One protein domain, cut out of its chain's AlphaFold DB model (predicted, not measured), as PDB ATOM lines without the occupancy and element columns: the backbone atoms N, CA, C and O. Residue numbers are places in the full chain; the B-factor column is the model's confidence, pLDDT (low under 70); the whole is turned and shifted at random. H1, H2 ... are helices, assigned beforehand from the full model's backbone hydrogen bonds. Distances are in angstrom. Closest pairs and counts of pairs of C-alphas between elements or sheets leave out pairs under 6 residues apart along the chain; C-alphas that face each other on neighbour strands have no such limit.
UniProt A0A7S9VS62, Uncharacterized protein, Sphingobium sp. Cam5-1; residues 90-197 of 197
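This is residues 90 to 197 of the 197 residues of an uncharacterized protein of Sphingobium sp. Cam5-1 (UniProt A0A7S9VS62). One long helix, H4, runs through the middle, and the helical hairpin of H2 and H3 packs on it, with H2 crossing it steeply. H1 lies crosswise at the beginning of H4, while beyond the other end the short H5 leads into a tail, of which residues 192 to 197 stick out. The printed part has 108 residues, with five named helices in the order H1, H2, H3, H4, H5 and no named strand; its class is all helix. The whole is loose, with a radius of gyration of the C-alphas of 16.4 A, and spans 46 by 41 by 28 A.

H1, residues 92 to 104, touches H4, residues 158 to 182, about perpendicular at 87 degrees; H1 touches with its residues 101 to 102 alone and H4 with its residues 158 to 162 alone, and the closest C-alphas, those of Val 102 and Pro 158, are 5.8 A apart. H2, residues 113 to 129, is apart from H1. With its residues 113 to 120 alone H2 touches residues 163 to 171 of H4, at a steep tilt of 52 degrees, the same way; the closest C-alphas, of Ala 116 and Met 167, are 5.1 A apart. H3, residues 134 to 148, forms a hairpin with H2, at a steep tilt of 42 degrees, opposite ways; the closest C-alphas are those of Leu 127 and Tyr 134, 5.9 A apart. H3 and H4 form a second hairpin, opposite ways at a shallow tilt of 32 degrees, only just short of steep; the closest C-alphas, of Ala 142 and Leu 171, are 5.1 A apart. H4 is the hub, touching three helices. H5, residues 185 to 188, is close to H4 but not clearly touching, with the C-alphas of Ala 180 and Arg 188 6.6 A apart. Every O i to N i+4 pair is within hydrogen-bond range in H1, H2 and H4, and 10 of 11 are in H3; H5 is too short for such a pair.

H1 begins at C-alpha 92, (240.677, 230.324, 167.398), and measures 18.2 A. H2 measures 24.2 A and H3 20.5 A. H4, the longest, measures 36.3 A from C-alpha 158, (230.028, 232.851, 181.586), to C-alpha 182. H5, 5.2 A, ends at C-alpha 188, (240.393, 269.366, 173.985).

The two C-alphas farthest apart, those of Pro 155 and Trp 186, are 47.1 A apart. The printed part has no cut and no long link. Its mean pLDDT is 83.8; residues 105 to 111 and 184 to 197 are under 70.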
ATOM      1  N   PRO A  90     245.551 229.756 172.337       90.62
ATOM      2  CA  PRO A  90     244.342 228.949 172.293       90.62
ATOM      3  C   PRO A  90     243.837 228.830 170.849       90.62
ATOM      4  O   PRO A  90     243.992 229.747 170.041       90.62
ATOM      5  N   LEU A  91     243.189 227.707 170.532       92.56
ATOM      6  CA  LEU A  91     242.567 227.508 169.224       92.56
ATOM      7  C   LEU A  91     241.528 228.608 168.961       92.56
ATOM      8  O   LEU A  91     240.662 228.861 169.802       92.56
ATOM      9  N   SER A  92     241.571 229.219 167.775       94.19
ATOM     10  CA  SER A  92     240.677 230.324 167.398       94.19
ATOM     11  C   SER A  92     239.195 229.960 167.534       94.19
ATOM     12  O   SER A  92     238.403 230.764 168.020       94.19
ATOM     13  N   ILE A  93     238.827 228.720 167.195       96.62
ATOM     14  CA  ILE A  93     237.458 228.211 167.344       96.62
ATOM     15  C   ILE A  93     236.999 228.167 168.807       96.62
ATOM     16  O   ILE A  93     235.843 228.467 169.096       96.62
ATOM     17  N   ALA A  94     237.899 227.844 169.740       95.50
ATOM     18  CA  ALA A  94     237.583 227.808 171.163       95.50
ATOM     19  C   ALA A  94     237.398 229.226 171.719       95.50
ATOM     20  O   ALA A  94     236.462 229.465 172.480       95.50
ATOM     21  N   VAL A  95     238.236 230.177 171.290       95.81
ATOM     22  CA  VAL A  95     238.081 231.603 171.620       95.81
ATOM     23  C   VAL A  95     236.737 232.125 171.108       95.81
ATOM     24  O   VAL A  95     235.970 232.723 171.860       95.81
ATOM     25  N   GLU A  96     236.406 231.850 169.849       96.31
ATOM     26  CA  GLU A  96     235.151 232.300 169.246       96.31
ATOM     27  C   GLU A  96     233.923 231.656 169.909       96.31
ATOM     28  O   GLU A  96     232.911 232.323 170.132       96.31
ATOM     29  N   ALA A  97     234.019 230.390 170.321       94.56
ATOM     30  CA  ALA A  97     232.980 229.745 171.117       94.56
ATOM     31  C   ALA A  97     232.744 230.473 172.453       94.56
ATOM     32  O   ALA A  97     231.590 230.692 172.827       94.56
ATOM     33  N   GLN A  98     233.805 230.920 173.140       94.38
ATOM     34  CA  GLN A  98     233.667 231.729 174.359       94.38
ATOM     35  C   GLN A  98     232.991 233.074 174.078       94.38
ATOM     36  O   GLN A  98     232.083 233.470 174.813       94.38
ATOM     37  N   ARG A  99     233.367 233.759 172.991       93.69
ATOM     38  CA  ARG A  99     232.743 235.033 172.589       93.69
ATOM     39  C   ARG A  99     231.239 234.874 172.366       93.69
ATOM     40  O   ARG A  99     230.445 235.606 172.962       93.69
ATOM     41  N   LYS A 100     230.837 233.858 171.600       92.12
ATOM     42  CA  LYS A 100     229.423 233.539 171.336       92.12
ATOM     43  C   LYS A 100     228.656 233.139 172.596       92.12
ATOM     44  O   LYS A 100     227.505 233.540 172.774       92.12
ATOM     45  N   LEU A 101     229.278 232.383 173.501       89.50
ATOM     46  CA  LEU A 101     228.657 231.979 174.766       89.50
ATOM     47  C   LEU A 101     228.328 233.189 175.654       89.50
ATOM     48  O   LEU A 101     227.241 233.267 176.229       89.50
ATOM     49  N   VAL A 102     229.250 234.149 175.736       89.06
ATOM     50  CA  VAL A 102     229.092 235.392 176.506       89.06
ATOM     51  C   VAL A 102     228.009 236.288 175.890       89.06
ATOM     52  O   VAL A 102     227.192 236.849 176.623       89.06
ATOM     53  N   GLN A 103     227.951 236.375 174.557       83.00
ATOM     54  CA  GLN A 103     226.979 237.201 173.829       83.00
ATOM     55  C   GLN A 103     225.557 236.615 173.822       83.00
ATOM     56  O   GLN A 103     224.595 237.348 174.046       83.00
ATOM     57  N   SER A 104     225.398 235.304 173.624       76.00
ATOM     58  CA  SER A 104     224.078 234.654 173.474       76.00
ATOM     59  C   SER A 104     223.200 234.689 174.735       76.00
ATOM     60  O   SER A 104     221.977 234.615 174.641       76.00
ATOM     61  N   ARG A 105     223.792 234.849 175.929       64.06
ATOM     62  CA  ARG A 105     223.072 234.934 177.218       64.06
ATOM     63  C   ARG A 105     222.733 236.365 177.669       64.06
ATOM     64  O   ARG A 105     222.183 236.547 178.756       64.06
ATOM     65  N   SER A 106     223.055 237.381 176.866       56.09
ATOM     66  CA  SER A 106     222.874 238.805 177.201       56.09
ATOM     67  C   SER A 106     221.416 239.283 177.222       56.09
ATOM     68  O   SER A 106     221.118 240.260 177.899       56.09
ATOM     69  N   SER A 107     220.487 238.576 176.572       49.72
ATOM     70  CA  SER A 107     219.085 239.012 176.471       49.72
ATOM     71  C   SER A 107     218.270 238.877 177.765       49.72
ATOM     72  O   SER A 107     217.185 239.443 177.847       49.72
ATOM     73  N   LYS A 108     218.762 238.145 178.780       52.16
ATOM     74  CA  LYS A 108     217.998 237.857 180.016       52.16
ATOM     75  C   LYS A 108     218.633 238.335 181.320       52.16
ATOM     76  O   LYS A 108     217.944 238.399 182.331       52.16
ATOM     77  N   SER A 109     219.919 238.677 181.333       52.56
ATOM     78  CA  SER A 109     220.538 239.311 182.499       52.56
ATOM     79  C   SER A 109     221.469 240.405 181.998       52.56
ATOM     80  O   SER A 109     222.476 240.106 181.352       52.56
ATOM     81  N   GLY A 110     221.105 241.661 182.260       54.94
ATOM     82  CA  GLY A 110     221.900 242.820 181.870       54.94
ATOM     83  C   GLY A 110     223.361 242.670 182.296       54.94
ATOM     84  O   GLY A 110     223.678 241.984 183.275       54.94
ATOM     85  N   LEU A 111     224.263 243.278 181.526       58.66
ATOM     86  CA  LEU A 111     225.667 243.418 181.905       58.66
ATOM     87  C   LEU A 111     225.721 243.993 183.328       58.66
ATOM     88  O   LEU A 111     225.053 244.988 183.612       58.66
ATOM     89  N   SER A 112     226.478 243.367 184.233       71.44
ATOM     90  CA  SER A 112     226.616 243.869 185.604       71.44
ATOM     91  C   SER A 112     227.568 245.064 185.608       71.44
ATOM     92  O   SER A 112     228.723 244.959 186.017       71.44
ATOM     93  N   LEU A 113     227.085 246.199 185.089       85.00
ATOM     94  CA  LEU A 113     227.833 247.452 185.002       85.00
ATOM     95  C   LEU A 113     228.346 247.869 186.384       85.00
ATOM     96  O   LEU A 113     229.480 248.316 186.502       85.00
ATOM     97  N   LYS A 114     227.541 247.632 187.429       88.69
ATOM     98  CA  LYS A 114     227.924 247.862 188.823       88.69
ATOM     99  C   LYS A 114     229.127 247.007 189.236       88.69
ATOM    100  O   LYS A 114     230.141 247.569 189.623       88.69
ATOM    101  N   ALA A 115     229.057 245.680 189.088       90.25
ATOM    102  CA  ALA A 115     230.162 244.801 189.496       90.25
ATOM    103  C   ALA A 115     231.434 245.041 188.668       90.25
ATOM    104  O   ALA A 115     232.542 244.990 189.192       90.25
ATOM    105  N   ALA A 116     231.284 245.324 187.369       93.94
ATOM    106  CA  ALA A 116     232.411 245.678 186.514       93.94
ATOM    107  C   ALA A 116     233.033 247.022 186.920       93.94
ATOM    108  O   ALA A 116     234.255 247.130 186.967       93.94
ATOM    109  N   GLY A 117     232.207 248.023 187.242       94.44
ATOM    110  CA  GLY A 117     232.651 249.322 187.745       94.44
ATOM    111  C   GLY A 117     233.429 249.195 189.051       94.44
ATOM    112  O   GLY A 117     234.566 249.646 189.118       94.44
ATOM    113  N   GLU A 118     232.872 248.486 190.035       94.25
ATOM    114  CA  GLU A 118     233.525 248.218 191.325       94.25
ATOM    115  C   GLU A 118     234.883 247.517 191.144       94.25
ATOM    116  O   GLU A 118     235.884 247.925 191.736       94.25
ATOM    117  N   ALA A 119     234.956 246.505 190.271       95.00
ATOM    118  CA  ALA A 119     236.208 245.809 189.975       95.00
ATOM    119  C   ALA A 119     237.239 246.716 189.273       95.00
ATOM    120  O   ALA A 119     238.430 246.655 189.583       95.00
ATOM    121  N   VAL A 120     236.808 247.572 188.339       96.19
ATOM    122  CA  VAL A 120     237.699 248.538 187.674       96.19
ATOM    123  C   VAL A 120     238.189 249.606 188.647       96.19
ATOM    124  O   VAL A 120     239.367 249.959 188.605       96.19
ATOM    125  N   ASP A 121     237.337 250.103 189.538       95.50
ATOM    126  CA  ASP A 121     237.745 251.081 190.543       95.50
ATOM    127  C   ASP A 121     238.760 250.487 191.522       95.50
ATOM    128  O   ASP A 121     239.767 251.135 191.808       95.50
ATOM    129  N   ALA A 122     238.594 249.226 191.930       94.12
ATOM    130  CA  ALA A 122     239.608 248.516 192.708       94.12
ATOM    131  C   ALA A 122     240.955 248.422 191.962       94.12
ATOM    132  O   ALA A 122     242.007 248.691 192.547       94.12
ATOM    133  N   ILE A 123     240.943 248.115 190.654       94.12
ATOM    134  CA  ILE A 123     242.161 248.137 189.823       94.12
ATOM    135  C   ILE A 123     242.789 249.533 189.841       94.12
ATOM    136  O   ILE A 123     243.986 249.656 190.081       94.12
ATOM    137  N   LYS A 124     242.004 250.589 189.614       93.94
ATOM    138  CA  LYS A 124     242.508 251.969 189.569       93.94
ATOM    139  C   LYS A 124     243.124 252.398 190.898       93.94
ATOM    140  O   LYS A 124     244.201 252.985 190.887       93.94
ATOM    141  N   ILE A 125     242.481 252.080 192.021       93.44
ATOM    142  CA  ILE A 125     243.006 252.358 193.365       93.44
ATOM    143  C   ILE A 125     244.370 251.684 193.545       93.44
ATOM    144  O   ILE A 125     245.329 252.350 193.933       93.44
ATOM    145  N   ASN A 126     244.480 250.402 193.185       90.81
ATOM    146  CA  ASN A 126     245.735 249.653 193.276       90.81
ATOM    147  C   ASN A 126     246.829 250.218 192.359       90.81
ATOM    148  O   ASN A 126     247.995 250.258 192.737       90.81
ATOM    149  N   LEU A 127     246.478 250.671 191.152       91.75
ATOM    150  CA  LEU A 127     247.442 251.291 190.240       91.75
ATOM    151  C   LEU A 127     247.955 252.633 190.775       91.75
ATOM    152  O   LEU A 127     249.147 252.912 190.665       91.75
ATOM    153  N   SER A 128     247.077 253.445 191.368       89.75
ATOM    154  CA  SER A 128     247.437 254.744 191.946       89.75
ATOM    155  C   SER A 128     248.339 254.616 193.175       89.75
ATOM    156  O   SER A 128     249.191 255.472 193.395       89.75
ATOM    157  N   SER A 129     248.182 253.554 193.970       88.06
ATOM    158  CA  SER A 129     248.997 253.315 195.168       88.06
ATOM    159  C   SER A 129     250.325 252.602 194.887       88.06
ATOM    160  O   SER A 129     251.217 252.632 195.729       88.06
ATOM    161  N   ALA A 130     250.495 251.997 193.707       84.44
ATOM    162  CA  ALA A 130     251.659 251.173 193.374       84.44
ATOM    163  C   ALA A 130     252.927 251.957 192.972       84.44
ATOM    164  O   ALA A 130     253.942 251.340 192.652       84.44
ATOM    165  N   GLY A 131     252.889 253.295 192.937       84.19
ATOM    166  CA  GLY A 131     254.041 254.118 192.536       84.19
ATOM    167  C   GLY A 131     254.477 253.925 191.073       84.19
ATOM    168  O   GLY A 131     255.595 254.277 190.706       84.19
ATOM    169  N   VAL A 132     253.607 253.349 190.237       87.00
ATOM    170  CA  VAL A 132     253.833 253.137 188.800       87.00
ATOM    171  C   VAL A 132     253.271 254.301 187.980       87.00
ATOM    172  O   VAL A 132     252.414 255.047 188.450       87.00
ATOM    173  N   ASP A 133     253.698 254.443 186.720       90.56
ATOM    174  CA  ASP A 133     253.022 255.346 185.776       90.56
ATOM    175  C   ASP A 133     251.588 254.854 185.548       90.56
ATOM    176  O   ASP A 133     251.351 253.903 184.794       90.56
ATOM    177  N   TYR A 134     250.640 255.517 186.213       90.62
ATOM    178  CA  TYR A 134     249.224 255.172 186.211       90.62
ATOM    179  C   TYR A 134     248.668 255.010 184.794       90.62
ATOM    180  O   TYR A 134     248.012 254.015 184.497       90.62
ATOM    181  N   SER A 135     248.962 255.934 183.879       90.94
ATOM    182  CA  SER A 135     248.348 255.922 182.545       90.94
ATOM    183  C   SER A 135     249.002 254.893 181.626       90.94
ATOM    184  O   SER A 135     248.346 254.354 180.731       90.94
ATOM    185  N   ARG A 136     250.283 254.564 181.837       90.50
ATOM    186  CA  ARG A 136     250.899 253.383 181.207       90.50
ATOM    187  C   ARG A 136     250.282 252.093 181.751       90.50
ATOM    188  O   ARG A 136     249.866 251.255 180.956       90.50
ATOM    189  N   ALA A 137     250.152 251.961 183.068       91.25
ATOM    190  CA  ALA A 137     249.592 250.770 183.702       91.25
ATOM    191  C   ALA A 137     248.107 250.552 183.351       91.25
ATOM    192  O   ALA A 137     247.687 249.421 183.104       91.25
ATOM    193  N   LEU A 138     247.323 251.628 183.242       92.88
ATOM    194  CA  LEU A 138     245.926 251.585 182.811       92.88
ATOM    195  C   LEU A 138     245.803 251.112 181.355       92.88
ATOM    196  O   LEU A 138     244.983 250.242 181.064       92.88
ATOM    197  N   ARG A 139     246.653 251.622 180.449       92.94
ATOM    198  CA  ARG A 139     246.715 251.154 179.050       92.94
ATOM    199  C   ARG A 139     247.067 249.677 178.956       92.94
ATOM    200  O   ARG A 139     246.423 248.949 178.209       92.94
ATOM    201  N   LEU A 140     248.049 249.240 179.739       92.69
ATOM    202  CA  LEU A 140     248.457 247.842 179.810       92.69
ATOM    203  C   LEU A 140     247.311 246.941 180.291       92.69
ATOM    204  O   LEU A 140     247.052 245.906 179.680       92.69
ATOM    205  N   ARG A 141     246.576 247.353 181.333       92.94
ATOM    206  CA  ARG A 141     245.387 246.631 181.817       92.94
ATOM    207  C   ARG A 141     244.288 246.570 180.759       92.94
ATOM    208  O   ARG A 141     243.752 245.490 180.531       92.94
ATOM    209  N   ALA A 142     243.975 247.684 180.097       94.12
ATOM    210  CA  ALA A 142     242.965 247.722 179.037       94.12
ATOM    211  C   ALA A 142     243.333 246.805 177.857       94.12
ATOM    212  O   ALA A 142     242.493 246.042 177.381       94.12
ATOM    213  N   ALA A 143     244.598 246.836 177.424       93.56
ATOM    214  CA  ALA A 143     245.105 245.969 176.366       93.56
ATOM    215  C   ALA A 143     245.042 244.490 176.771       93.56
ATOM    216  O   ALA A 143     244.531 243.671 176.015       93.56
ATOM    217  N   PHE A 144     245.472 244.151 177.988       93.81
ATOM    218  CA  PHE A 144     245.419 242.779 178.489       93.81
ATOM    219  C   PHE A 144     243.983 242.236 178.554       93.81
ATOM    220  O   PHE A 144     243.704 241.133 178.083       93.81
ATOM    221  N   TYR A 145     243.048 243.031 179.086       94.31
ATOM    222  CA  TYR A 145     241.651 242.624 179.187       94.31
ATOM    223  C   TYR A 145     240.966 242.451 177.833       94.31
ATOM    224  O   TYR A 145     239.951 241.773 177.807       94.31
ATOM    225  N   SER A 146     241.487 243.002 176.729       90.94
ATOM    226  CA  SER A 146     240.838 242.909 175.413       90.94
ATOM    227  C   SER A 146     240.644 241.465 174.924       90.94
ATOM    228  O   SER A 146     239.587 241.154 174.370       90.94
ATOM    229  N   ASP A 147     241.602 240.584 175.228       90.25
ATOM    230  CA  ASP A 147     241.571 239.165 174.858       90.25
ATOM    231  C   ASP A 147     241.333 238.237 176.057       90.25
ATOM    232  O   ASP A 147     240.770 237.151 175.907       90.25
ATOM    233  N   PHE A 148     241.705 238.660 177.268       94.56
ATOM    234  CA  PHE A 148     241.671 237.811 178.461       94.56
ATOM    235  C   PHE A 148     240.287 237.210 178.764       94.56
ATOM    236  O   PHE A 148     240.175 236.019 179.050       94.56
ATOM    237  N   TRP A 149     239.209 237.998 178.653       94.62
ATOM    238  CA  TRP A 149     237.848 237.543 178.990       94.62
ATOM    239  C   TRP A 149     237.360 236.378 178.113       94.62
ATOM    240  O   TRP A 149     236.475 235.620 178.525       94.62
ATOM    241  N   CYS A 150     237.927 236.223 176.911       95.00
ATOM    242  CA  CYS A 150     237.587 235.160 175.966       95.00
ATOM    243  C   CYS A 150     238.619 234.023 175.914       95.00
ATOM    244  O   CYS A 150     238.447 233.099 175.122       95.00
ATOM    245  N   ASP A 151     239.641 234.027 176.779       95.56
ATOM    246  CA  ASP A 151     240.613 232.931 176.851       95.56
ATOM    247  C   ASP A 151     239.925 231.648 177.368       95.56
ATOM    248  O   ASP A 151     239.414 231.635 178.493       95.56
ATOM    249  N   PRO A 152     239.865 230.553 176.594       95.44
ATOM    250  CA  PRO A 152     239.200 229.326 177.028       95.44
ATOM    251  C   PRO A 152     239.974 228.566 178.115       95.44
ATOM    252  O   PRO A 152     239.418 227.654 178.717       95.44
ATOM    253  N   ARG A 153     241.242 228.914 178.371       95.00
ATOM    254  CA  ARG A 153     242.115 228.209 179.322       95.00
ATOM    255  C   ARG A 153     241.914 228.657 180.770       95.00
ATOM    256  O   ARG A 153     242.344 227.947 181.674       95.00
ATOM    257  N   ILE A 154     241.282 229.812 181.000       96.00
ATOM    258  CA  ILE A 154     240.908 230.258 182.350       96.00
ATOM    259  C   ILE A 154     239.554 229.660 182.772       96.00
ATOM    260  O   ILE A 154     238.674 229.471 181.927       96.00
ATOM    261  N   PRO A 155     239.340 229.395 184.070       94.75
ATOM    262  CA  PRO A 155     238.145 228.708 184.557       94.75
ATOM    263  C   PRO A 155     236.913 229.618 184.703       94.75
ATOM    264  O   PRO A 155     235.866 229.142 185.132       94.75
ATOM    265  N   ALA A 156     237.016 230.903 184.343       94.81
ATOM    266  CA  ALA A 156     235.942 231.882 184.482       94.81
ATOM    267  C   ALA A 156     234.602 231.394 183.906       94.81
ATOM    268  O   ALA A 156     234.488 231.052 182.722       94.81
ATOM    269  N   ALA A 157     233.558 231.445 184.733       90.56
ATOM    270  CA  ALA A 157     232.195 231.135 184.319       90.56
ATOM    271  C   ALA A 157     231.639 232.200 183.344       90.56
ATOM    272  O   ALA A 157     232.081 233.354 183.365       90.56
ATOM    273  N   PRO A 158     230.601 231.889 182.537       89.81
ATOM    274  CA  PRO A 158     230.028 232.851 181.586       89.81
ATOM    275  C   PRO A 158     229.538 234.160 182.228       89.81
ATOM    276  O   PRO A 158     229.582 235.217 181.603       89.81
ATOM    277  N   GLY A 159     229.071 234.114 183.483       89.88
ATOM    278  CA  GLY A 159     228.715 235.309 184.254       89.88
ATOM    279  C   GLY A 159     229.921 236.216 184.500       89.88
ATOM    280  O   GLY A 159     229.890 237.390 184.138       89.88
ATOM    281  N   THR A 160     231.006 235.652 185.025       93.19
ATOM    282  CA  THR A 160     232.263 236.362 185.287       93.19
ATOM    283  C   THR A 160     232.895 236.899 184.005       93.19
ATOM    284  O   THR A 160     233.308 238.055 183.966       93.19
ATOM    285  N   ARG A 161     232.885 236.130 182.910       94.00
ATOM    286  CA  ARG A 161     233.390 236.596 181.604       94.00
ATOM    287  C   ARG A 161     232.632 237.814 181.075       94.00
ATOM    288  O   ARG A 161     233.242 238.688 180.470       94.00
ATOM    289  N   ARG A 162     231.325 237.928 181.343       91.94
ATOM    290  CA  ARG A 162     230.547 239.141 181.019       91.94
ATOM    291  C   ARG A 162     230.977 240.347 181.850       91.94
ATOM    292  O   ARG A 162     231.046 241.451 181.312       91.94
ATOM    293  N   VAL A 163     231.289 240.143 183.131       94.06
ATOM    294  CA  VAL A 163     231.880 241.194 183.972       94.06
ATOM    295  C   VAL A 163     233.221 241.622 183.378       94.06
ATOM    296  O   VAL A 163     233.382 242.799 183.085       94.06
ATOM    297  N   MET A 164     234.121 240.683 183.074       95.69
ATOM    298  CA  MET A 164     235.426 240.971 182.457       95.69
ATOM    299  C   MET A 164     235.312 241.691 181.100       95.69
ATOM    300  O   MET A 164     236.072 242.621 180.841       95.69
ATOM    301  N   LEU A 165     234.354 241.311 180.244       94.31
ATOM    302  CA  LEU A 165     234.075 242.016 178.986       94.31
ATOM    303  C   LEU A 165     233.631 243.461 179.253       94.31
ATOM    304  O   LEU A 165     234.141 244.393 178.640       94.31
ATOM    305  N   THR A 166     232.726 243.661 180.212       93.88
ATOM    306  CA  THR A 166     232.281 245.007 180.605       93.88
ATOM    307  C   THR A 166     233.445 245.824 181.175       93.88
ATOM    308  O   THR A 166     233.595 246.996 180.843       93.88
ATOM    309  N   MET A 167     234.323 245.202 181.971       95.81
ATOM    310  CA  MET A 167     235.548 245.831 182.472       95.81
ATOM    311  C   MET A 167     236.479 246.246 181.330       95.81
ATOM    312  O   MET A 167     237.008 247.349 181.379       95.81
ATOM    313  N   SER A 168     236.656 245.410 180.298       94.94
ATOM    314  CA  SER A 168     237.429 245.758 179.094       94.94
ATOM    315  C   SER A 168     236.916 247.056 178.465       94.94
ATOM    316  O   SER A 168     237.705 247.958 178.190       94.94
ATOM    317  N   GLU A 169     235.600 247.190 178.291       94.00
ATOM    318  CA  GLU A 169     235.005 248.393 177.698       94.00
ATOM    319  C   GLU A 169     235.156 249.629 178.596       94.00
ATOM    320  O   GLU A 169     235.552 250.695 178.117       94.00
ATOM    321  N   ILE A 170     234.947 249.486 179.910       95.19
ATOM    322  CA  ILE A 170     235.180 250.575 180.871       95.19
ATOM    323  C   ILE A 170     236.655 251.000 180.844       95.19
ATOM    324  O   ILE A 170     236.947 252.188 180.733       95.19
ATOM    325  N   LEU A 171     237.599 250.057 180.904       95.44
ATOM    326  CA  LEU A 171     239.037 250.342 180.896       95.44
ATOM    327  C   LEU A 171     239.467 251.061 179.611       95.44
ATOM    328  O   LEU A 171     240.201 252.046 179.689       95.44
ATOM    329  N   LYS A 172     238.979 250.627 178.442       94.31
ATOM    330  CA  LYS A 172     239.220 251.316 177.162       94.31
ATOM    331  C   LYS A 172     238.697 252.754 177.189       94.31
ATOM    332  O   LYS A 172     239.417 253.672 176.799       94.31
ATOM    333  N   ALA A 173     237.483 252.974 177.696       93.56
ATOM    334  CA  ALA A 173     236.924 254.316 177.831       93.56
ATOM    335  C   ALA A 173     237.768 255.198 178.772       93.56
ATOM    336  O   ALA A 173     238.054 256.349 178.446       93.56
ATOM    337  N   GLN A 174     238.239 254.651 179.897       92.81
ATOM    338  CA  GLN A 174     239.100 255.372 180.841       92.81
ATOM    339  C   GLN A 174     240.456 255.744 180.230       92.81
ATOM    340  O   GLN A 174     240.935 256.855 180.444       92.81
ATOM    341  N   VAL A 175     241.056 254.863 179.422       92.44
ATOM    342  CA  VAL A 175     242.279 255.180 178.665       92.44
ATOM    343  C   VAL A 175     242.060 256.374 177.735       92.44
ATOM    344  O   VAL A 175     242.918 257.254 177.665       92.44
ATOM    345  N   ASN A 176     240.916 256.434 177.048       89.38
ATOM    346  CA  ASN A 176     240.594 257.539 176.143       89.38
ATOM    347  C   ASN A 176     240.417 258.863 176.898       89.38
ATOM    348  O   ASN A 176     240.950 259.887 176.469       89.38
ATOM    349  N   VAL A 177     239.722 258.837 178.039       88.62
ATOM    350  CA  VAL A 177     239.551 260.008 178.917       88.62
ATOM    351  C   VAL A 177     240.901 260.497 179.439       88.62
ATOM    352  O   VAL A 177     241.217 261.680 179.345       88.62
ATOM    353  N   GLU A 178     241.736 259.585 179.932       87.25
ATOM    354  CA  GLU A 178     243.067 259.904 180.445       87.25
ATOM    355  C   GLU A 178     243.980 260.480 179.351       87.25
ATOM    356  O   GLU A 178     244.696 261.459 179.569       87.25
ATOM    357  N   HIS A 179     243.915 259.929 178.137       83.12
ATOM    358  CA  HIS A 179     244.624 260.476 176.986       83.12
ATOM    359  C   HIS A 179     244.146 261.896 176.644       83.12
ATOM    360  O   HIS A 179     244.971 262.787 176.438       83.12
ATOM    361  N   ALA A 180     242.831 262.139 176.639       81.50
ATOM    362  CA  ALA A 180     242.261 263.462 176.390       81.50
ATOM    363  C   ALA A 180     242.671 264.491 177.460       81.50
ATOM    364  O   ALA A 180     242.988 265.635 177.129       81.50
ATOM    365  N   ASN A 181     242.751 264.082 178.728       80.69
ATOM    366  CA  ASN A 181     243.194 264.937 179.834       80.69
ATOM    367  C   ASN A 181     244.667 265.354 179.722       80.69
ATOM    368  O   ASN A 181     245.041 266.421 180.212       80.69
ATOM    369  N   ARG A 182     245.497 264.559 179.038       75.31
ATOM    370  CA  ARG A 182     246.908 264.871 178.762       75.31
ATOM    371  C   ARG A 182     247.107 265.772 177.540       75.31
ATOM    372  O   ARG A 182     248.206 266.292 177.349       75.31
ATOM    373  N   LEU A 183     246.076 265.992 176.720       72.25
ATOM    374  CA  LEU A 183     246.169 266.922 175.596       72.25
ATOM    375  C   LEU A 183     246.197 268.383 176.089       72.25
ATOM    376  O   LEU A 183     245.499 268.725 177.057       72.25
ATOM    377  N   PRO A 184     246.951 269.267 175.405       66.56
ATOM    378  CA  PRO A 184     246.866 270.709 175.614       66.56
ATOM    379  C   PRO A 184     245.417 271.193 175.500       66.56
ATOM    380  O   PRO A 184     244.655 270.683 174.677       66.56
ATOM    381  N   THR A 185     245.033 272.192 176.293       65.31
ATOM    382  CA  THR A 185     243.649 272.697 176.380       65.31
ATOM    383  C   THR A 185     243.052 273.075 175.020       65.31
ATOM    384  O   THR A 185     241.888 272.779 174.769       65.31
ATOM    385  N   TRP A 186     243.860 273.609 174.097       66.00
ATOM    386  CA  TRP A 186     243.444 273.967 172.733       66.00
ATOM    387  C   TRP A 186     243.118 272.770 171.818       66.00
ATOM    388  O   TRP A 186     242.436 272.946 170.813       66.00
ATOM    389  N   LYS A 187     243.568 271.553 172.157       59.81
ATOM    390  CA  LYS A 187     243.191 270.301 171.469       59.81
ATOM    391  C   LYS A 187     242.006 269.580 172.123       59.81
ATOM    392  O   LYS A 187     241.498 268.628 171.540       59.81
ATOM    393  N   ARG A 188     241.562 269.985 173.321       55.12
ATOM    394  CA  ARG A 188     240.393 269.366 173.985       55.12
ATOM    395  C   ARG A 188     239.070 269.852 173.393       55.12
ATOM    396  O   ARG A 188     238.124 269.081 173.311       55.12
ATOM    397  N   THR A 189     239.021 271.100 172.930       52.41
ATOM    398  CA  THR A 189     237.834 271.747 172.341       52.41
ATOM    399  C   THR A 189     237.458 271.242 170.947       52.41
ATOM    400  O   THR A 189     236.329 271.454 170.515       52.41
ATOM    401  N   SER A 190     238.359 270.563 170.230       52.34
ATOM    402  CA  SER A 190     238.050 269.973 168.920       52.34
ATOM    403  C   SER A 190     237.359 268.609 169.015       52.34
ATOM    404  O   SER A 190     236.621 268.245 168.105       52.34
ATOM    405  N   VAL A 191     237.530 267.873 170.120       49.12
ATOM    406  CA  VAL A 191     236.894 266.556 170.319       49.12
ATOM    407  C   VAL A 191     235.408 266.694 170.673       49.12
ATOM    408  O   VAL A 191     234.605 265.862 170.266       49.12
ATOM    409  N   THR A 192     235.004 267.772 171.350       44.72
ATOM    410  CA  THR A 192     233.590 268.035 171.674       44.72
ATOM    411  C   THR A 192     232.761 268.551 170.496       44.72
ATOM    412  O   THR A 192     231.541 268.440 170.546       44.72
ATOM    413  N   ARG A 193     233.375 269.068 169.420       42.09
ATOM    414  CA  ARG A 193     232.637 269.520 168.222       42.09
ATOM    415  C   ARG A 193     232.278 268.398 167.245       42.09
ATOM    416  O   ARG A 193     231.271 268.513 166.570       42.09
ATOM    417  N   SER A 194     233.036 267.302 167.222       42.78
ATOM    418  CA  SER A 194     232.790 266.159 166.322       42.78
ATOM    419  C   SER A 194     231.646 265.231 166.771       42.78
ATOM    420  O   SER A 194     231.342 264.275 166.068       42.78
ATOM    421  N   VAL A 195     231.053 265.453 167.948       44.41
ATOM    422  CA  VAL A 195     229.955 264.628 168.497       44.41
ATOM    423  C   VAL A 195     228.588 265.315 168.321       44.41
ATOM    424  O   VAL A 195     227.558 264.760 168.691       44.41
ATOM    425  N   CYS A 196     228.562 266.522 167.747       38.59
ATOM    426  CA  CYS A 196     227.338 267.294 167.502       38.59
ATOM    427  C   CYS A 196     227.079 267.594 166.014       38.59
ATOM    428  O   CYS A 196     226.211 268.412 165.721       38.59
ATOM    429  N   GLU A 197     227.795 266.932 165.103       37.19
ATOM    430  CA  GLU A 197     227.504 266.887 163.659       37.19
ATOM    431  C   GLU A 197     227.228 265.438 163.251       37.19
ATOM    432  O   GLU A 197     226.270 265.226 162.476       37.19
TER     433      GLU A 197